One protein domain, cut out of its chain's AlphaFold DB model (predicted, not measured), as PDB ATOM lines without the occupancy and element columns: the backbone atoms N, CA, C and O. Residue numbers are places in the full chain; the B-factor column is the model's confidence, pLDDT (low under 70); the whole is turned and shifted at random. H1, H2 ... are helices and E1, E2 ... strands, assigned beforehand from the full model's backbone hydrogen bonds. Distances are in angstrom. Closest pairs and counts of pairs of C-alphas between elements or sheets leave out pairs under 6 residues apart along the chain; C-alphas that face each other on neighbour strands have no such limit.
ATOM      1  N   ASP A   9     149.343 149.881 124.481       81.94
ATOM      2  CA  ASP A   9     148.086 149.269 124.916       81.94
ATOM      3  C   ASP A   9     146.860 150.155 124.609       81.94
ATOM      4  O   ASP A   9     145.719 149.696 124.731       81.94
ATOM      5  N   ASP A  10     147.066 151.439 124.289       81.69
ATOM      6  CA  ASP A  10     146.014 152.431 124.039       81.69
ATOM      7  C   ASP A  10     145.724 152.637 122.545       81.69
ATOM      8  O   ASP A  10     144.923 153.502 122.190       81.69
ATOM      9  N   ILE A  11     146.339 151.842 121.664       78.25
ATOM     10  CA  ILE A  11     146.059 151.868 120.226       78.25
ATOM     11  C   ILE A  11     144.635 151.348 119.979       78.25
ATOM     12  O   ILE A  11     144.259 150.255 120.406       78.25
ATOM     13  N   GLY A  12     143.830 152.149 119.284       76.38
ATOM     14  CA  GLY A  12     142.481 151.798 118.854       76.38
ATOM     15  C   GLY A  12     142.482 151.068 117.513       76.38
ATOM     16  O   GLY A  12     143.282 151.366 116.628       76.38
ATOM     17  N   THR A  13     141.561 150.119 117.347       72.00
ATOM     18  CA  THR A  13     141.366 149.383 116.085       72.00
ATOM     19  C   THR A  13     140.392 150.071 115.133       72.00
ATOM     20  O   THR A  13     140.421 149.802 113.936       72.00
ATOM     21  N   GLU A  14     139.534 150.950 115.652       64.19
ATOM     22  CA  GLU A  14     138.528 151.683 114.882       64.19
ATOM     23  C   GLU A  14     138.839 153.185 114.882       64.19
ATOM     24  O   GLU A  14     139.380 153.691 115.873       64.19
ATOM     25  N   PRO A  15     138.524 153.917 113.798       63.44
ATOM     26  CA  PRO A  15     138.597 155.373 113.788       63.44
ATOM     27  C   PRO A  15     137.675 155.977 114.852       63.44
ATOM     28  O   PRO A  15     136.519 155.583 114.980       63.44
ATOM     29  N   PHE A  16     138.184 156.954 115.593       67.25
ATOM     30  CA  PHE A  16     137.437 157.676 116.622       67.25
ATOM     31  C   PHE A  16     137.808 159.161 116.574       67.25
ATOM     32  O   PHE A  16     138.782 159.519 115.915       67.25
ATOM     33  N   ASN A  17     137.090 160.034 117.285       70.06
ATOM     34  CA  ASN A  17     137.443 161.458 117.404       70.06
ATOM     35  C   ASN A  17     138.649 161.704 118.341       70.06
ATOM     36  O   ASN A  17     138.804 162.784 118.907       70.06
ATOM     37  N   LEU A  18     139.486 160.685 118.549       80.06
ATOM     38  CA  LEU A  18     140.603 160.680 119.482       80.06
ATOM     39  C   LEU A  18     141.819 160.040 118.809       80.06
ATOM     40  O   LEU A  18     141.794 158.864 118.437       80.06
ATOM     41  N   LEU A  19     142.898 160.808 118.692       86.94
ATOM     42  CA  LEU A  19     144.187 160.325 118.207       86.94
ATOM     43  C   LEU A  19     145.136 160.051 119.362       86.94
ATOM     44  O   LEU A  19     145.158 160.786 120.347       86.94
ATOM     45  N   LEU A  20     145.958 159.022 119.193       87.94
ATOM     46  CA  LEU A  20     147.090 158.715 120.052       87.94
ATOM     47  C   LEU A  20     148.377 159.162 119.351       87.94
ATOM     48  O   LEU A  20     148.646 158.783 118.212       87.94
ATOM     49  N   LEU A  21     149.176 159.954 120.060       92.94
ATOM     50  CA  LEU A  21     150.515 160.382 119.674       92.94
ATOM     51  C   LEU A  21     151.532 159.632 120.534       92.94
ATOM     52  O   LEU A  21     151.507 159.790 121.751       92.94
ATOM     53  N   GLN A  22     152.438 158.863 119.933       93.00
ATOM     54  CA  GLN A  22     153.497 158.126 120.640       93.00
ATOM     55  C   GLN A  22     154.889 158.586 120.197       93.00
ATOM     56  O   GLN A  22     155.067 158.997 119.055       93.00
ATOM     57  N   GLY A  23     155.890 158.474 121.072       89.94
ATOM     58  CA  GLY A  23     157.272 158.885 120.784       89.94
ATOM     59  C   GLY A  23     157.590 160.330 121.178       89.94
ATOM     60  O   GLY A  23     158.539 160.921 120.668       89.94
ATOM     61  N   LEU A  24     156.800 160.918 122.080       91.19
ATOM     62  CA  LEU A  24     157.053 162.252 122.622       91.19
ATOM     63  C   LEU A  24     158.290 162.259 123.536       91.19
ATOM     64  O   LEU A  24     158.582 161.287 124.233       91.19
ATOM     65  N   GLY A  25     159.002 163.385 123.564       86.75
ATOM     66  CA  GLY A  25     160.138 163.592 124.466       86.75
ATOM     67  C   GLY A  25     159.707 163.709 125.931       86.75
ATOM     68  O   GLY A  25     158.595 164.145 126.230       86.75
ATOM     69  N   SER A  26     160.601 163.384 126.866       80.31
ATOM     70  CA  SER A  26     160.338 163.466 128.316       80.31
ATOM     71  C   SER A  26     159.979 164.876 128.812       80.31
ATOM     72  O   SER A  26     159.296 165.026 129.829       80.31
ATOM     73  N   ASP A  27     160.439 165.895 128.089       81.25
ATOM     74  CA  ASP A  27     160.226 167.328 128.298       81.25
ATOM     75  C   ASP A  27     159.018 167.886 127.527       81.25
ATOM     76  O   ASP A  27     158.695 169.062 127.675       81.25
ATOM     77  N   SER A  28     158.309 167.049 126.761       81.31
ATOM     78  CA  SER A  28     157.164 167.487 125.959       81.31
ATOM     79  C   SER A  28     156.085 168.134 126.825       81.31
ATOM     80  O   SER A  28     155.789 167.680 127.942       81.31
ATOM     81  N   SER A  29     155.465 169.182 126.288       79.69
ATOM     82  CA  SER A  29     154.358 169.901 126.912       79.69
ATOM     83  C   SER A  29     153.102 169.855 126.027       79.69
ATOM     84  O   SER A  29     153.219 169.775 124.800       79.69
ATOM     85  N   PRO A  30     151.889 169.892 126.608       77.25
ATOM     86  CA  PRO A  30     150.656 169.996 125.828       77.25
ATOM     87  C   PRO A  30     150.633 171.224 124.909       77.25
ATOM     88  O   PRO A  30     150.077 171.169 123.815       77.25
ATOM     89  N   GLU A  31     151.269 172.317 125.331       82.19
ATOM     90  CA  GLU A  31     151.361 173.566 124.582       82.19
ATOM     91  C   GLU A  31     152.235 173.414 123.327       82.19
ATOM     92  O   GLU A  31     151.887 173.936 122.267       82.19
ATOM     93  N   ASP A  32     153.332 172.653 123.408       83.62
ATOM     94  CA  ASP A  32     154.183 172.348 122.249       83.62
ATOM     95  C   ASP A  32     153.473 171.445 121.241       83.62
ATOM     96  O   ASP A  32     153.594 171.652 120.029       83.62
ATOM     97  N   ILE A  33     152.691 170.477 121.732       86.12
ATOM     98  CA  ILE A  33     151.839 169.635 120.887       86.12
ATOM     99  C   ILE A  33     150.812 170.525 120.182       86.12
ATOM    100  O   ILE A  33     150.752 170.507 118.954       86.12
ATOM    101  N   ARG A  34     150.074 171.367 120.922       85.69
ATOM    102  CA  ARG A  34     149.069 172.279 120.348       85.69
ATOM    103  C   ARG A  34     149.677 173.173 119.279       85.69
ATOM    104  O   ARG A  34     149.181 173.201 118.159       85.69
ATOM    105  N   ARG A  35     150.787 173.845 119.597       84.81
ATOM    106  CA  ARG A  35     151.495 174.722 118.656       84.81
ATOM    107  C   ARG A  35     151.900 173.973 117.390       84.81
ATOM    108  O   ARG A  35     151.781 174.530 116.304       84.81
ATOM    109  N   THR A  36     152.383 172.738 117.514       86.94
ATOM    110  CA  THR A  36     152.796 171.944 116.349       86.94
ATOM    111  C   THR A  36     151.602 171.576 115.476       86.94
ATOM    112  O   THR A  36     151.684 171.730 114.263       86.94
ATOM    113  N   LEU A  37     150.489 171.149 116.081       84.75
ATOM    114  CA  LEU A  37     149.279 170.790 115.341       84.75
ATOM    115  C   LEU A  37     148.652 172.011 114.656       84.75
ATOM    116  O   LEU A  37     148.341 171.939 113.478       84.75
ATOM    117  N   THR A  38     148.566 173.160 115.332       83.62
ATOM    118  CA  THR A  38     148.014 174.394 114.748       83.62
ATOM    119  C   THR A  38     148.813 174.913 113.548       83.62
ATOM    120  O   THR A  38     148.235 175.531 112.664       83.62
ATOM    121  N   ASN A  39     150.123 174.655 113.490       82.06
ATOM    122  CA  ASN A  39     151.001 175.131 112.414       82.06
ATOM    123  C   ASN A  39     151.274 174.069 111.332       82.06
ATOM    124  O   ASN A  39     152.302 174.129 110.651       82.06
ATOM    125  N   LEU A  40     150.404 173.065 111.193       78.81
ATOM    126  CA  LEU A  40     150.570 172.045 110.162       78.81
ATOM    127  C   LEU A  40     150.431 172.645 108.753       78.81
ATOM    128  O   LEU A  40     149.548 173.469 108.512       78.81
ATOM    129  N   PRO A  41     151.278 172.223 107.798       65.31
ATOM    130  CA  PRO A  41     151.158 172.643 106.414       65.31
ATOM    131  C   PRO A  41     149.945 171.960 105.780       65.31
ATOM    132  O   PRO A  41     149.991 170.769 105.469       65.31
ATOM    133  N   ASP A  42     148.880 172.723 105.555       68.06
ATOM    134  CA  ASP A  42     147.719 172.271 104.799       68.06
ATOM    135  C   ASP A  42     147.441 173.193 103.609       68.06
ATOM    136  O   ASP A  42     146.795 174.233 103.717       68.06
ATOM    137  N   ALA A  43     147.929 172.783 102.439       47.16
ATOM    138  CA  ALA A  43     147.691 173.496 101.188       47.16
ATOM    139  C   ALA A  43     146.219 173.454 100.738       47.16
ATOM    140  O   ALA A  43     145.836 174.240  99.875       47.16
ATOM    141  N   SER A  44     145.410 172.542 101.288       51.19
ATOM    142  CA  SER A  44     143.999 172.374 100.927       51.19
ATOM    143  C   SER A  44     143.033 173.182 101.800       51.19
ATOM    144  O   SER A  44     141.854 173.234 101.464       51.19
ATOM    145  N   GLN A  45     143.521 173.817 102.879       59.88
ATOM    146  CA  GLN A  45     142.714 174.547 103.875       59.88
ATOM    147  C   GLN A  45     141.531 173.731 104.439       59.88
ATOM    148  O   GLN A  45     140.525 174.288 104.866       59.88
ATOM    149  N   THR A  46     141.645 172.402 104.438       58.31
ATOM    150  CA  THR A  46     140.629 171.479 104.963       58.31
ATOM    151  C   THR A  46     140.802 171.226 106.459       58.31
ATOM    152  O   THR A  46     139.855 170.845 107.145       58.31
ATOM    153  N   TYR A  47     142.004 171.438 106.989       66.25
ATOM    154  CA  TYR A  47     142.307 171.324 108.402       66.25
ATOM    155  C   TYR A  47     142.002 172.630 109.144       66.25
ATOM    156  O   TYR A  47     142.670 173.645 108.945       66.25
ATOM    157  N   ASN A  48     141.045 172.568 110.074       71.00
ATOM    158  CA  ASN A  48     140.779 173.632 111.037       71.00
ATOM    159  C   ASN A  48     141.340 173.271 112.436       71.00
ATOM    160  O   ASN A  48     140.789 172.391 113.108       71.00
ATOM    161  N   PRO A  49     142.383 173.966 112.935       69.44
ATOM    162  CA  PRO A  49     142.930 173.768 114.281       69.44
ATOM    163  C   PRO A  49     141.945 174.013 115.431       69.44
ATOM    164  O   PRO A  49     142.183 173.530 116.543       69.44
ATOM    165  N   GLN A  50     140.859 174.757 115.193       67.25
ATOM    166  CA  GLN A  50     139.831 175.033 116.198       67.25
ATOM    167  C   GLN A  50     138.999 173.803 116.566       67.25
ATOM    168  O   GLN A  50     138.372 173.769 117.617       67.25
ATOM    169  N   THR A  51     139.084 172.735 115.780       68.38
ATOM    170  CA  THR A  51     138.391 171.475 116.078       68.38
ATOM    171  C   THR A  51     139.061 170.656 117.186       68.38
ATOM    172  O   THR A  51     138.485 169.674 117.652       68.38
ATOM    173  N   ILE A  52     140.265 171.039 117.646       74.75
ATOM    174  CA  ILE A  52     140.962 170.377 118.761       74.75
ATOM    175  C   ILE A  52     140.331 170.790 120.097       74.75
ATOM    176  O   ILE A  52     140.699 171.823 120.678       74.75
ATOM    177  N   ARG A  53     139.471 169.916 120.632       68.44
ATOM    178  CA  ARG A  53     138.809 170.070 121.937       68.44
ATOM    179  C   ARG A  53     139.784 169.987 123.096       68.44
ATOM    180  O   ARG A  53     139.783 170.829 123.981       68.44
ATOM    181  N   ARG A  54     140.682 169.002 123.103       69.69
ATOM    182  CA  ARG A  54     141.695 168.908 124.166       69.69
ATOM    183  C   ARG A  54     142.890 168.062 123.782       69.69
ATOM    184  O   ARG A  54     142.796 167.143 122.977       69.69
ATOM    185  N   ILE A  55     144.012 168.357 124.426       81.69
ATOM    186  CA  ILE A  55     145.234 167.555 124.372       81.69
ATOM    187  C   ILE A  55     145.501 167.024 125.769       81.69
ATOM    188  O   ILE A  55     145.578 167.808 126.711       81.69
ATOM    189  N   ILE A  56     145.660 165.712 125.904       81.12
ATOM    190  CA  ILE A  56     145.863 165.018 127.175       81.12
ATOM    191  C   ILE A  56     147.235 164.350 127.136       81.12
ATOM    192  O   ILE A  56     147.409 163.285 126.547       81.12
ATOM    193  N   LEU A  57     148.228 164.974 127.759       82.38
ATOM    194  CA  LEU A  57     149.569 164.417 127.873       82.38
ATOM    195  C   LEU A  57     149.668 163.521 129.104       82.38
ATOM    196  O   LEU A  57     149.389 163.967 130.220       82.38
ATOM    197  N   ILE A  58     150.133 162.289 128.910       80.19
ATOM    198  CA  ILE A  58     150.297 161.339 130.006       80.19
ATOM    199  C   ILE A  58     151.680 161.500 130.632       80.19
ATOM    200  O   ILE A  58     152.713 161.534 129.951       80.19
ATOM    201  N   ARG A  59     151.704 161.652 131.956       73.81
ATOM    202  CA  ARG A  59     152.917 161.873 132.747       73.81
ATOM    203  C   ARG A  59     152.966 160.890 133.906       73.81
ATOM    204  O   ARG A  59     151.941 160.444 134.401       73.81
ATOM    205  N   ARG A  60     154.166 160.557 134.369       68.00
ATOM    206  CA  ARG A  60     154.357 159.657 135.506       68.00
ATOM    207  C   ARG A  60     153.974 160.372 136.798       68.00
ATOM    208  O   ARG A  60     154.529 161.432 137.082       68.00
ATOM    209  N   SER A  61     153.131 159.757 137.621       66.19
ATOM    210  CA  SER A  61     152.657 160.345 138.884       66.19
ATOM    211  C   SER A  61     153.788 160.694 139.856       66.19
ATOM    212  O   SER A  61     153.747 161.725 140.516       66.19
ATOM    213  N   THR A  62     154.845 159.876 139.910       63.47
ATOM    214  CA  THR A  62     155.945 160.037 140.875       63.47
ATOM    215  C   THR A  62     156.955 161.125 140.524       63.47
ATOM    216  O   THR A  62     157.651 161.611 141.408       63.47
ATOM    217  N   THR A  63     157.089 161.478 139.244       67.25
ATOM    218  CA  THR A  63     158.146 162.400 138.770       67.25
ATOM    219  C   THR A  63     157.604 163.582 137.981       67.25
ATOM    220  O   THR A  63     158.351 164.511 137.697       67.25
ATOM    221  N   GLY A  64     156.345 163.526 137.544       67.19
ATOM    222  CA  GLY A  64     155.788 164.481 136.595       67.19
ATOM    223  C   GLY A  64     156.467 164.457 135.219       67.19
ATOM    224  O   GLY A  64     156.210 165.345 134.413       67.19
ATOM    225  N   ALA A  65     157.334 163.490 134.905       68.31
ATOM    226  CA  ALA A  65     157.943 163.367 133.578       68.31
ATOM    227  C   ALA A  65     156.931 162.817 132.561       68.31
ATOM    228  O   ALA A  65     156.095 161.990 132.928       68.31
ATOM    229  N   SER A  66     156.997 163.247 131.295       79.50
ATOM    230  CA  SER A  66     156.151 162.652 130.249       79.50
ATOM    231  C   SER A  66     156.435 161.153 130.112       79.50
ATOM    232  O   SER A  66     157.586 160.724 130.198       79.50
ATOM    233  N   MET A  67     155.383 160.363 129.895       78.56
ATOM    234  CA  MET A  67     155.489 158.932 129.588       78.56
ATOM    235  C   MET A  67     155.710 158.661 128.094       78.56
ATOM    236  O   MET A  67     155.795 157.507 127.694       78.56
ATOM    237  N   GLY A  68     155.846 159.710 127.275       85.94
ATOM    238  CA  GLY A  68     156.176 159.594 125.855       85.94
ATOM    239  C   GLY A  68     154.973 159.455 124.925       85.94
ATOM    240  O   GLY A  68     155.157 159.222 123.732       85.94
ATOM    241  N   PHE A  69     153.751 159.639 125.431       90.06
ATOM    242  CA  PHE A  69     152.542 159.624 124.614       90.06
ATOM    243  C   PHE A  69     151.467 160.595 125.116       90.06
ATOM    244  O   PHE A  69     151.452 160.999 126.284       90.06
ATOM    245  N   ALA A  70     150.585 161.001 124.206       89.75
ATOM    246  CA  ALA A  70     149.483 161.918 124.461       89.75
ATOM    247  C   ALA A  70     148.264 161.566 123.611       89.75
ATOM    248  O   ALA A  70     148.391 160.951 122.556       89.75
ATOM    249  N   PHE A  71     147.099 162.033 124.042       84.62
ATOM    250  CA  PHE A  71     145.860 161.944 123.288       84.62
ATOM    251  C   PHE A  71     145.441 163.319 122.784       84.62
ATOM    252  O   PHE A  71     145.643 164.323 123.471       84.62
ATOM    253  N   VAL A  72     144.835 163.362 121.605       87.31
ATOM    254  CA  VAL A  72     144.272 164.582 121.022       87.31
ATOM    255  C   VAL A  72     142.831 164.300 120.644       87.31
ATOM    256  O   VAL A  72     142.577 163.437 119.808       87.31
ATOM    257  N   GLU A  73     141.901 164.994 121.293       79.75
ATOM    258  CA  GLU A  73     140.470 164.872 121.033       79.75
ATOM    259  C   GLU A  73     139.989 165.990 120.120       79.75
ATOM    260  O   GLU A  73     140.319 167.165 120.322       79.75
ATOM    261  N   PHE A  74     139.168 165.599 119.156       72.50
ATOM    262  CA  PHE A  74     138.546 166.462 118.172       72.50
ATOM    263  C   PHE A  74     137.036 166.513 118.380       72.50
ATOM    264  O   PHE A  74     136.441 165.651 119.029       72.50
ATOM    265  N   GLU A  75     136.416 167.533 117.802       67.50
ATOM    266  CA  GLU A  75     134.964 167.653 117.743       67.50
ATOM    267  C   GLU A  75     134.300 166.487 117.014       67.50
ATOM    268  O   GLU A  75     133.325 165.924 117.514       67.50
ATOM    269  N   ASP A  76     134.868 166.079 115.884       64.19
ATOM    270  CA  ASP A  76     134.360 164.968 115.102       64.19
ATOM    271  C   ASP A  76     135.473 164.017 114.630       64.19
ATOM    272  O   ASP A  76     136.684 164.215 114.806       64.19
ATOM    273  N   MET A  77     135.025 162.925 114.020       73.25
ATOM    274  CA  MET A  77     135.896 161.910 113.444       73.25
ATOM    275  C   MET A  77     136.498 162.342 112.093       73.25
ATOM    276  O   MET A  77     137.562 161.848 111.722       73.25
ATOM    277  N   GLU A  78     135.859 163.239 111.341       73.25
ATOM    278  CA  GLU A  78     136.346 163.653 110.019       73.25
ATOM    279  C   GLU A  78     137.621 164.497 110.136       73.25
ATOM    280  O   GLU A  78     138.616 164.207 109.468       73.25
ATOM    281  N   HIS A  79     137.673 165.437 111.080       70.56
ATOM    282  CA  HIS A  79     138.871 166.218 111.395       70.56
ATOM    283  C   HIS A  79     140.022 165.332 111.872       70.56
ATOM    284  O   HIS A  79     141.181 165.547 111.510       70.56
ATOM    285  N   THR A  80     139.698 164.273 112.617       73.56
ATOM    286  CA  THR A  80     140.676 163.262 113.027       73.56
ATOM    287  C   THR A  80     141.295 162.557 111.811       73.56
ATOM    288  O   THR A  80     142.516 162.396 111.744       73.56
ATOM    289  N   LYS A  81     140.480 162.177 110.816       72.50
ATOM    290  CA  LYS A  81     140.956 161.539 109.575       72.50
ATOM    291  C   LYS A  81     141.822 162.479 108.742       72.50
ATOM    292  O   LYS A  81     142.875 162.052 108.268       72.50
ATOM    293  N   ILE A  82     141.402 163.736 108.583       77.75
ATOM    294  CA  ILE A  82     142.161 164.760 107.850       77.75
ATOM    295  C   ILE A  82     143.540 164.928 108.488       77.75
ATOM    296  O   ILE A  82     144.562 164.828 107.806       77.75
ATOM    297  N   LEU A  83     143.590 165.099 109.810       79.62
ATOM    298  CA  LEU A  83     144.854 165.304 110.504       79.62
ATOM    299  C   LEU A  83     145.759 164.079 110.438       79.62
ATOM    300  O   LEU A  83     146.963 164.203 110.213       79.62
ATOM    301  N   TRP A  84     145.187 162.889 110.609       79.06
ATOM    302  CA  TRP A  84     145.928 161.646 110.460       79.06
ATOM    303  C   TRP A  84     146.525 161.520 109.052       79.06
ATOM    304  O   TRP A  84     147.708 161.202 108.922       79.06
ATOM    305  N   LEU A  85     145.765 161.854 108.003       80.62
ATOM    306  CA  LEU A  85     146.248 161.853 106.621       80.62
ATOM    307  C   LEU A  85     147.396 162.853 106.413       80.62
ATOM    308  O   LEU A  85     148.398 162.501 105.794       80.62
ATOM    309  N   ILE A  86     147.289 164.068 106.960       81.00
ATOM    310  CA  ILE A  86     148.351 165.084 106.888       81.00
ATOM    311  C   ILE A  86     149.621 164.576 107.582       81.00
ATOM    312  O   ILE A  86     150.695 164.568 106.981       81.00
ATOM    313  N   MET A  87     149.509 164.107 108.828       78.12
ATOM    314  CA  MET A  87     150.659 163.694 109.646       78.12
ATOM    315  C   MET A  87     151.333 162.410 109.140       78.12
ATOM    316  O   MET A  87     152.522 162.201 109.381       78.12
ATOM    317  N   THR A  88     150.607 161.553 108.419       78.75
ATOM    318  CA  THR A  88     151.155 160.332 107.806       78.75
ATOM    319  C   THR A  88     151.636 160.538 106.368       78.75
ATOM    320  O   THR A  88     152.238 159.634 105.783       78.75
ATOM    321  N   ASN A  89     151.435 161.725 105.790       76.06
ATOM    322  CA  ASN A  89     151.836 162.015 104.421       76.06
ATOM    323  C   ASN A  89     153.364 162.125 104.294       76.06
ATOM    324  O   ASN A  89     153.986 163.090 104.742       76.06
ATOM    325  N   ILE A  90     153.973 161.159 103.605       77.88
ATOM    326  CA  ILE A  90     155.425 161.096 103.393       77.88
ATOM    327  C   ILE A  90     155.974 162.256 102.547       77.88
ATOM    328  O   ILE A  90     157.155 162.579 102.648       77.88
ATOM    329  N   HIS A  91     155.147 162.904 101.725       79.00
ATOM    330  CA  HIS A  91     155.568 164.073 100.953       79.00
ATOM    331  C   HIS A  91     155.652 165.331 101.821       79.00
ATOM    332  O   HIS A  91     156.548 166.146 101.613       79.00
ATOM    333  N   LEU A  92     154.761 165.467 102.810       78.69
ATOM    334  CA  LEU A  92     154.807 166.560 103.785       78.69
ATOM    335  C   LEU A  92     155.877 166.304 104.853       78.69
ATOM    336  O   LEU A  92     156.601 167.217 105.248       78.69
ATOM    337  N   PHE A  93     156.027 165.047 105.274       83.56
ATOM    338  CA  PHE A  93     156.937 164.642 106.342       83.56
ATOM    339  C   PHE A  93     157.843 163.473 105.913       83.56
ATOM    340  O   PHE A  93     157.720 162.360 106.428       83.56
ATOM    341  N   PRO A  94     158.831 163.703 105.023       77.88
ATOM    342  CA  PRO A  94     159.680 162.637 104.469       77.88
ATOM    343  C   PRO A  94     160.584 161.949 105.499       77.88
ATOM    344  O   PRO A  94     161.114 160.872 105.247       77.88
ATOM    345  N   ARG A  95     160.784 162.568 106.667       85.56
ATOM    346  CA  ARG A  95     161.539 162.003 107.801       85.56
ATOM    347  C   ARG A  95     160.631 161.641 108.981       85.56
ATOM    348  O   ARG A  95     161.104 161.597 110.116       85.56
ATOM    349  N   GLY A  96     159.346 161.427 108.703       82.62
ATOM    350  CA  GLY A  96     158.301 161.255 109.702       82.62
ATOM    351  C   GLY A  96     157.867 162.577 110.329       82.62
ATOM    352  O   GLY A  96     158.616 163.560 110.347       82.62
ATOM    353  N   PHE A  97     156.639 162.589 110.836       88.38
ATOM    354  CA  PHE A  97     156.098 163.710 111.589       88.38
ATOM    355  C   PHE A  97     156.834 163.859 112.926       88.38
ATOM    356  O   PHE A  97     157.210 162.864 113.552       88.38
ATOM    357  N   LYS A  98     157.098 165.102 113.343       87.81
ATOM    358  CA  LYS A  98     157.908 165.393 114.530       87.81
ATOM    359  C   LYS A  98     157.265 166.435 115.429       87.81
ATOM    360  O   LYS A  98     156.798 167.457 114.943       87.81
ATOM    361  N   ILE A  99     157.367 166.216 116.738       88.62
ATOM    362  CA  ILE A  99     156.991 167.174 117.785       88.62
ATOM    363  C   ILE A  99     158.180 167.320 118.734       88.62
ATOM    364  O   ILE A  99     158.751 166.326 119.182       88.62
ATOM    365  N   GLY A 100     158.604 168.559 119.006       84.00
ATOM    366  CA  GLY A 100     159.758 168.817 119.882       84.00
ATOM    367  C   GLY A 100     161.049 168.125 119.416       84.00
ATOM    368  O   GLY A 100     161.861 167.711 120.232       84.00
ATOM    369  N   GLY A 101     161.210 167.911 118.104       85.06
ATOM    370  CA  GLY A 101     162.358 167.209 117.512       85.06
ATOM    371  C   GLY A 101     162.283 165.676 117.530       85.06
ATOM    372  O   GLY A 101     163.039 165.036 116.792       85.06
ATOM    373  N   ASN A 102     161.348 165.086 118.279       89.94
ATOM    374  CA  ASN A 102     161.139 163.640 118.346       89.94
ATOM    375  C   ASN A 102     160.173 163.183 117.251       89.94
ATOM    376  O   ASN A 102     159.210 163.885 116.948       89.94
ATOM    377  N   GLN A 103     160.442 162.028 116.637       90.81
ATOM    378  CA  GLN A 103     159.530 161.438 115.659       90.81
ATOM    379  C   GLN A 103     158.323 160.847 116.380       90.81
ATOM    380  O   GLN A 103     158.487 160.050 117.300       90.81
ATOM    381  N   VAL A 104     157.132 161.238 115.937       91.88
ATOM    382  CA  VAL A 104     155.875 160.859 116.570       91.88
ATOM    383  C   VAL A 104     155.104 159.914 115.662       91.88
ATOM    384  O   VAL A 104     154.913 160.193 114.476       91.88
ATOM    385  N   LEU A 105     154.659 158.795 116.227       90.00
ATOM    386  CA  LEU A 105     153.693 157.905 115.599       90.00
ATOM    387  C   LEU A 105     152.282 158.384 115.936       90.00
ATOM    388  O   LEU A 105     152.005 158.733 117.083       90.00
ATOM    389  N   VAL A 106     151.400 158.376 114.939       88.69
ATOM    390  CA  VAL A 106     149.996 158.757 115.098       88.69
ATOM    391  C   VAL A 106     149.104 157.571 114.755       88.69
ATOM    392  O   VAL A 106     149.148 157.059 113.634       88.69
ATOM    393  N   THR A 107     148.259 157.168 115.698       81.38
ATOM    394  CA  THR A 107     147.253 156.118 115.505       81.38
ATOM    395  C   THR A 107     145.886 156.576 115.998       81.38
ATOM    396  O   THR A 107     145.775 157.555 116.736       81.38
ATOM    397  N   SER A 108     144.835 155.839 115.632       78.69
ATOM    398  CA  SER A 108     143.569 155.948 116.361       78.69
ATOM    399  C   SER A 108     143.792 155.533 117.817       78.69
ATOM    400  O   SER A 108     144.587 154.626 118.090       78.69
ATOM    401  N   ALA A 109     143.126 156.205 118.749       80.69
ATOM    402  CA  ALA A 109     143.170 155.857 120.162       80.69
ATOM    403  C   ALA A 109     142.034 154.897 120.531       80.69
ATOM    404  O   ALA A 109     140.944 154.939 119.964       80.69
ATOM    405  N   ASN A 110     142.268 154.053 121.531       74.81
ATOM    406  CA  ASN A 110     141.237 153.225 122.134       74.81
ATOM    407  C   ASN A 110     140.322 154.101 123.016       74.81
ATOM    408  O   ASN A 110     140.803 154.649 124.012       74.81
ATOM    409  N   PRO A 111     139.005 154.189 122.745       66.38
ATOM    410  CA  PRO A 111     138.082 154.978 123.568       66.38
ATOM    411  C   PRO A 111     138.036 154.525 125.037       66.38
ATOM    412  O   PRO A 111     137.733 155.316 125.925       66.38
ATOM    413  N   GLN A 112     138.374 153.259 125.312       66.75
ATOM    414  CA  GLN A 112     138.423 152.678 126.660       66.75
ATOM    415  C   GLN A 112     139.718 153.011 127.429       66.75
ATOM    416  O   GLN A 112     139.903 152.543 128.556       66.75
ATOM    417  N   ALA A 113     140.631 153.800 126.847       65.62
ATOM    418  CA  ALA A 113     141.822 154.300 127.541       65.62
ATOM    419  C   ALA A 113     141.456 155.194 128.742       65.62
ATOM    420  O   ALA A 113     142.178 155.236 129.745       65.62
ATOM    421  N   PHE A 114     140.299 155.858 128.668       65.81
ATOM    422  CA  PHE A 114     139.755 156.707 129.721       65.81
ATOM    423  C   PHE A 114     138.556 156.047 130.397       65.81
ATOM    424  O   PHE A 114     137.687 155.467 129.748       65.81
ATOM    425  N   ARG A 115     138.486 156.169 131.724       54.88
ATOM    426  CA  ARG A 115     137.316 155.788 132.518       54.88
ATOM    427  C   ARG A 115     136.626 157.037 133.034       54.88
ATOM    428  O   ARG A 115     137.282 157.971 133.495       54.88
ATOM    429  N   LEU A 116     135.300 157.028 132.993       49.03
ATOM    430  CA  LEU A 116     134.496 158.035 133.675       49.03
ATOM    431  C   LEU A 116     134.749 157.938 135.179       49.03
ATOM    432  O   LEU A 116     134.724 156.845 135.750       49.03
ATOM    433  N   VAL A 117     135.001 159.080 135.811       49.78
ATOM    434  CA  VAL A 117     135.071 159.173 137.269       49.78
ATOM    435  C   VAL A 117     133.639 159.182 137.801       49.78
ATOM    436  O   VAL A 117     132.876 160.071 137.417       49.78
ATOM    437  N   PRO A 118     133.241 158.220 138.655       39.97
ATOM    438  CA  PRO A 118     131.944 158.268 139.318       39.97
ATOM    439  C   PRO A 118     131.823 159.541 140.159       39.97
ATOM    440  O   PRO A 118     132.798 159.961 140.789       39.97
ATOM    441  N   ASP A 119     130.630 160.134 140.199       40.91
ATOM    442  CA  ASP A 119     130.369 161.302 141.040       40.91
ATOM    443  C   ASP A 119     130.755 161.000 142.505       40.91
ATOM    444  O   ASP A 119     130.288 160.025 143.092       40.91
ATOM    445  N   GLY A 120     131.648 161.817 143.084       36.97
ATOM    446  CA  GLY A 120     132.078 161.715 144.489       36.97
ATOM    447  C   GLY A 120     133.523 161.261 144.758       36.97
ATOM    448  O   GLY A 120     133.898 161.151 145.925       36.97
ATOM    449  N   TYR A 121     134.358 161.017 143.740       37.78
ATOM    450  CA  TYR A 121     135.789 160.726 143.955       37.78
ATOM    451  C   TYR A 121     136.597 162.005 144.274       37.78
ATOM    452  O   TYR A 121     136.416 163.014 143.588       37.78
ATOM    453  N   PRO A 122     137.496 162.004 145.283       37.88
ATOM    454  CA  PRO A 122     138.276 163.187 145.639       37.88
ATOM    455  C   PRO A 122     139.202 163.614 144.490       37.88
ATOM    456  O   PRO A 122     139.968 162.808 143.961       37.88
ATOM    457  N   GLN A 123     139.116 164.900 144.131       44.00
ATOM    458  CA  GLN A 123     139.904 165.591 143.105       44.00
ATOM    459  C   GLN A 123     141.381 165.697 143.524       44.00
ATOM    460  O   GLN A 123     141.868 166.756 143.903       44.00
ATOM    461  N   LEU A 124     142.109 164.586 143.507       34.56
ATOM    462  CA  LEU A 124     143.551 164.566 143.756       34.56
ATOM    463  C   LEU A 124     144.316 164.719 142.439       34.56
ATOM    464  O   LEU A 124     145.114 163.856 142.089       34.56
ATOM    465  N   PHE A 125     144.061 165.789 141.684       39.09
ATOM    466  CA  PHE A 125     144.836 166.081 140.479       39.09
ATOM    467  C   PHE A 125     145.102 167.580 140.364       39.09
ATOM    468  O   PHE A 125     144.191 168.400 140.372       39.09
ATOM    469  N   GLU A 126     146.382 167.930 140.287       33.72
ATOM    470  CA  GLU A 126     146.863 169.297 140.122       33.72
ATOM    471  C   GLU A 126     146.617 169.747 138.671       33.72
ATOM    472  O   GLU A 126     147.317 169.333 137.740       33.72
ATOM    473  N   GLY A 127     145.573 170.554 138.474       37.00
ATOM    474  CA  GLY A 127     145.183 171.145 137.191       37.00
ATOM    475  C   GLY A 127     143.687 170.995 136.902       37.00
ATOM    476  O   GLY A 127     143.057 170.024 137.310       37.00
ATOM    477  N   ASN A 128     143.106 171.984 136.219       35.41
ATOM    478  CA  ASN A 128     141.696 171.994 135.822       35.41
ATOM    479  C   ASN A 128     141.407 170.808 134.889       35.41
ATOM    480  O   ASN A 128     141.739 170.864 133.704       35.41
ATOM    481  N   TYR A 129     140.818 169.726 135.409       42.72
ATOM    482  CA  TYR A 129     140.584 168.508 134.631       42.72
ATOM    483  C   TYR A 129     139.121 168.078 134.586       42.72
ATOM    484  O   TYR A 129     138.383 168.084 135.569       42.72
ATOM    485  N   SER A 130     138.750 167.665 133.378       41.62
ATOM    486  CA  SER A 130     137.520 166.991 132.986       41.62
ATOM    487  C   SER A 130     137.319 165.672 133.758       41.62
ATOM    488  O   SER A 130     138.276 165.054 134.211       41.62
ATOM    489  N   ARG A 131     136.059 165.215 133.853       43.94
ATOM    490  CA  ARG A 131     135.525 164.015 134.553       43.94
ATOM    491  C   ARG A 131     136.120 162.629 134.164       43.94
ATOM    492  O   ARG A 131     135.460 161.609 134.361       43.94
ATOM    493  N   VAL A 132     137.327 162.539 133.604       47.25
ATOM    494  CA  VAL A 132     137.925 161.287 133.099       47.25
ATOM    495  C   VAL A 132     139.282 160.984 133.733       47.25
ATOM    496  O   VAL A 132     140.174 161.825 133.755       47.25
ATOM    497  N   VAL A 133     139.448 159.747 134.209       57.75
ATOM    498  CA  VAL A 133     140.714 159.210 134.726       57.75
ATOM    499  C   VAL A 133     141.310 158.274 133.686       57.75
ATOM    500  O   VAL A 133     140.636 157.388 133.157       57.75
ATOM    501  N   TYR A 134     142.587 158.482 133.382       64.75
ATOM    502  CA  TYR A 134     143.344 157.560 132.550       64.75
ATOM    503  C   TYR A 134     143.561 156.240 133.301       64.75
ATOM    504  O   TYR A 134     143.809 156.232 134.504       64.75
ATOM    505  N   ARG A 135     143.409 155.111 132.605       65.06
ATOM    506  CA  ARG A 135     143.296 153.785 133.243       65.06
ATOM    507  C   ARG A 135     144.539 153.316 134.014       65.06
ATOM    508  O   ARG A 135     144.404 152.412 134.838       65.06
ATOM    509  N   ASP A 136     145.717 153.876 133.740       64.12
ATOM    510  CA  ASP A 136     146.952 153.523 134.446       64.12
ATOM    511  C   ASP A 136     147.085 154.320 135.751       64.12
ATOM    512  O   ASP A 136     147.184 155.545 135.755       64.12
ATOM    513  N   VAL A 137     147.135 153.605 136.875       56.50
ATOM    514  CA  VAL A 137     147.249 154.173 138.228       56.50
ATOM    515  C   VAL A 137     148.603 154.838 138.507       56.50
ATOM    516  O   VAL A 137     148.735 155.574 139.484       56.50
ATOM    517  N   LEU A 138     149.624 154.582 137.682       63.22
ATOM    518  CA  LEU A 138     150.947 155.211 137.794       63.22
ATOM    519  C   LEU A 138     151.075 156.488 136.955       63.22
ATOM    520  O   LEU A 138     152.144 157.114 136.933       63.22
ATOM    521  N   ALA A 139     149.998 156.884 136.287       62.81
ATOM    522  CA  ALA A 139     149.958 158.020 135.394       62.81
ATOM    523  C   ALA A 139     149.076 159.152 135.939       62.81
ATOM    524  O   ALA A 139     148.099 158.939 136.653       62.81
ATOM    525  N   ILE A 140     149.437 160.376 135.576       64.25
ATOM    526  CA  ILE A 140     148.645 161.593 135.748       64.25
ATOM    527  C   ILE A 140     148.479 162.262 134.383       64.25
ATOM    528  O   ILE A 140     149.357 162.181 133.519       64.25
ATOM    529  N   CYS A 141     147.354 162.940 134.193       66.25
ATOM    530  CA  CYS A 141     147.053 163.666 132.965       66.25
ATOM    531  C   CYS A 141     147.459 165.133 133.113       66.25
ATOM    532  O   CYS A 141     147.137 165.753 134.121       66.25
ATOM    533  N   LYS A 142     148.106 165.702 132.092       66.00
ATOM    534  CA  LYS A 142     148.219 167.154 131.909       66.00
ATOM    535  C   LYS A 142     147.425 167.555 130.669       66.00
ATOM    536  O   LYS A 142     147.720 167.070 129.580       66.00
ATOM    537  N   ILE A 143     146.434 168.425 130.834       64.44
ATOM    538  CA  ILE A 143     145.470 168.794 129.786       64.44
ATOM    539  C   ILE A 143     145.745 170.210 129.267       64.44
ATOM    540  O   ILE A 143     145.963 171.124 130.056       64.44
ATOM    541  N   SER A 144     145.705 170.386 127.944       66.69
ATOM    542  CA  SER A 144     145.597 171.692 127.283       66.69
ATOM    543  C   SER A 144     144.264 171.802 126.552       66.69
ATOM    544  O   SER A 144     143.965 171.027 125.638       66.69
ATOM    545  N   LEU A 145     143.499 172.810 126.950       63.75
ATOM    546  CA  LEU A 145     142.247 173.221 126.327       63.75
ATOM    547  C   LEU A 145     142.517 174.326 125.295       63.75
ATOM    548  O   LEU A 145     143.552 175.000 125.378       63.75
TER     549      LEU A 145
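This is residues 9 to 145 of the 396 residues of the protein "RRM domain-containing protein" of Puccinia coronata f. sp. avenae (UniProt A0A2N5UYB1). A strongly twisted antiparallel sheet, in the order E4, E1, E3, E2, E7, has two separate helices, H1 and H2, over one face, making two layers. A small hairpin, E5 and E6, packs by E6 on edge strand E7; its loop round residue 120 makes one end of the longest axis, and loops round residues 43 and 91 the other. The printed part has 137 residues, with two named helices and seven named strands in the order E1, H1, E2, E3, H2, E4, E5, E6, E7; the class is mixed, with under half of the residues in named elements. It is compact, radius of gyration of the C-alphas 14.8 A, spanning 47 by 28 by 25 A.

E1, residues 18 to 22, is antiparallel to E3, residues 66 to 74 (N 21 to O 70, 2.8 A), and E4, residues 105 to 108 (N 20 to O 107, 2.9 A). H1, residues 30 to 38, is over E2, residues 52 to 60, at a height over the sheet of 8.9 A; their closest C-alphas, Pro 30 and Leu 57, are 6.0 A apart. E2 and E3 form a hairpin, N 56 to O 71 being 2.8 A. H2, residues 77 to 88, is over E1 and, only just, E3, with 3 C-alphas on it, at a height of 8.3 A. E1, H1, E2 and E3, H2, E4 are split strand-helix-strand units, a strand lying between each two parallel ones, with right-handed crossovers. E5, residues 114 to 116, and E6, residues 132 to 134, form a hairpin, N 115 to O 133 being 2.9 A. E7, residues 139 to 144, is antiparallel to E2, N 57 to O 142 being 2.8 A. In H1 and H2 every O i to N i+4 pair is within hydrogen-bond range.

E1 begins at C-alpha 18 (140.603, 160.680, 119.482), and E7 ends at C-alpha 144 (145.597, 171.692, 127.283). E2 is 24.0 A long, and E3, 21.7 A, bends by 57 degrees at residue 69.

The farthest C-alphas, His 91 and Gly 120, are 49.5 A apart. The printed part has no cut. H1 to E2, H2 to E4 and E5 to E6 are long links. Mean pLDDT of the printed part is 71.4; residues 111 to 145 are among those under 70.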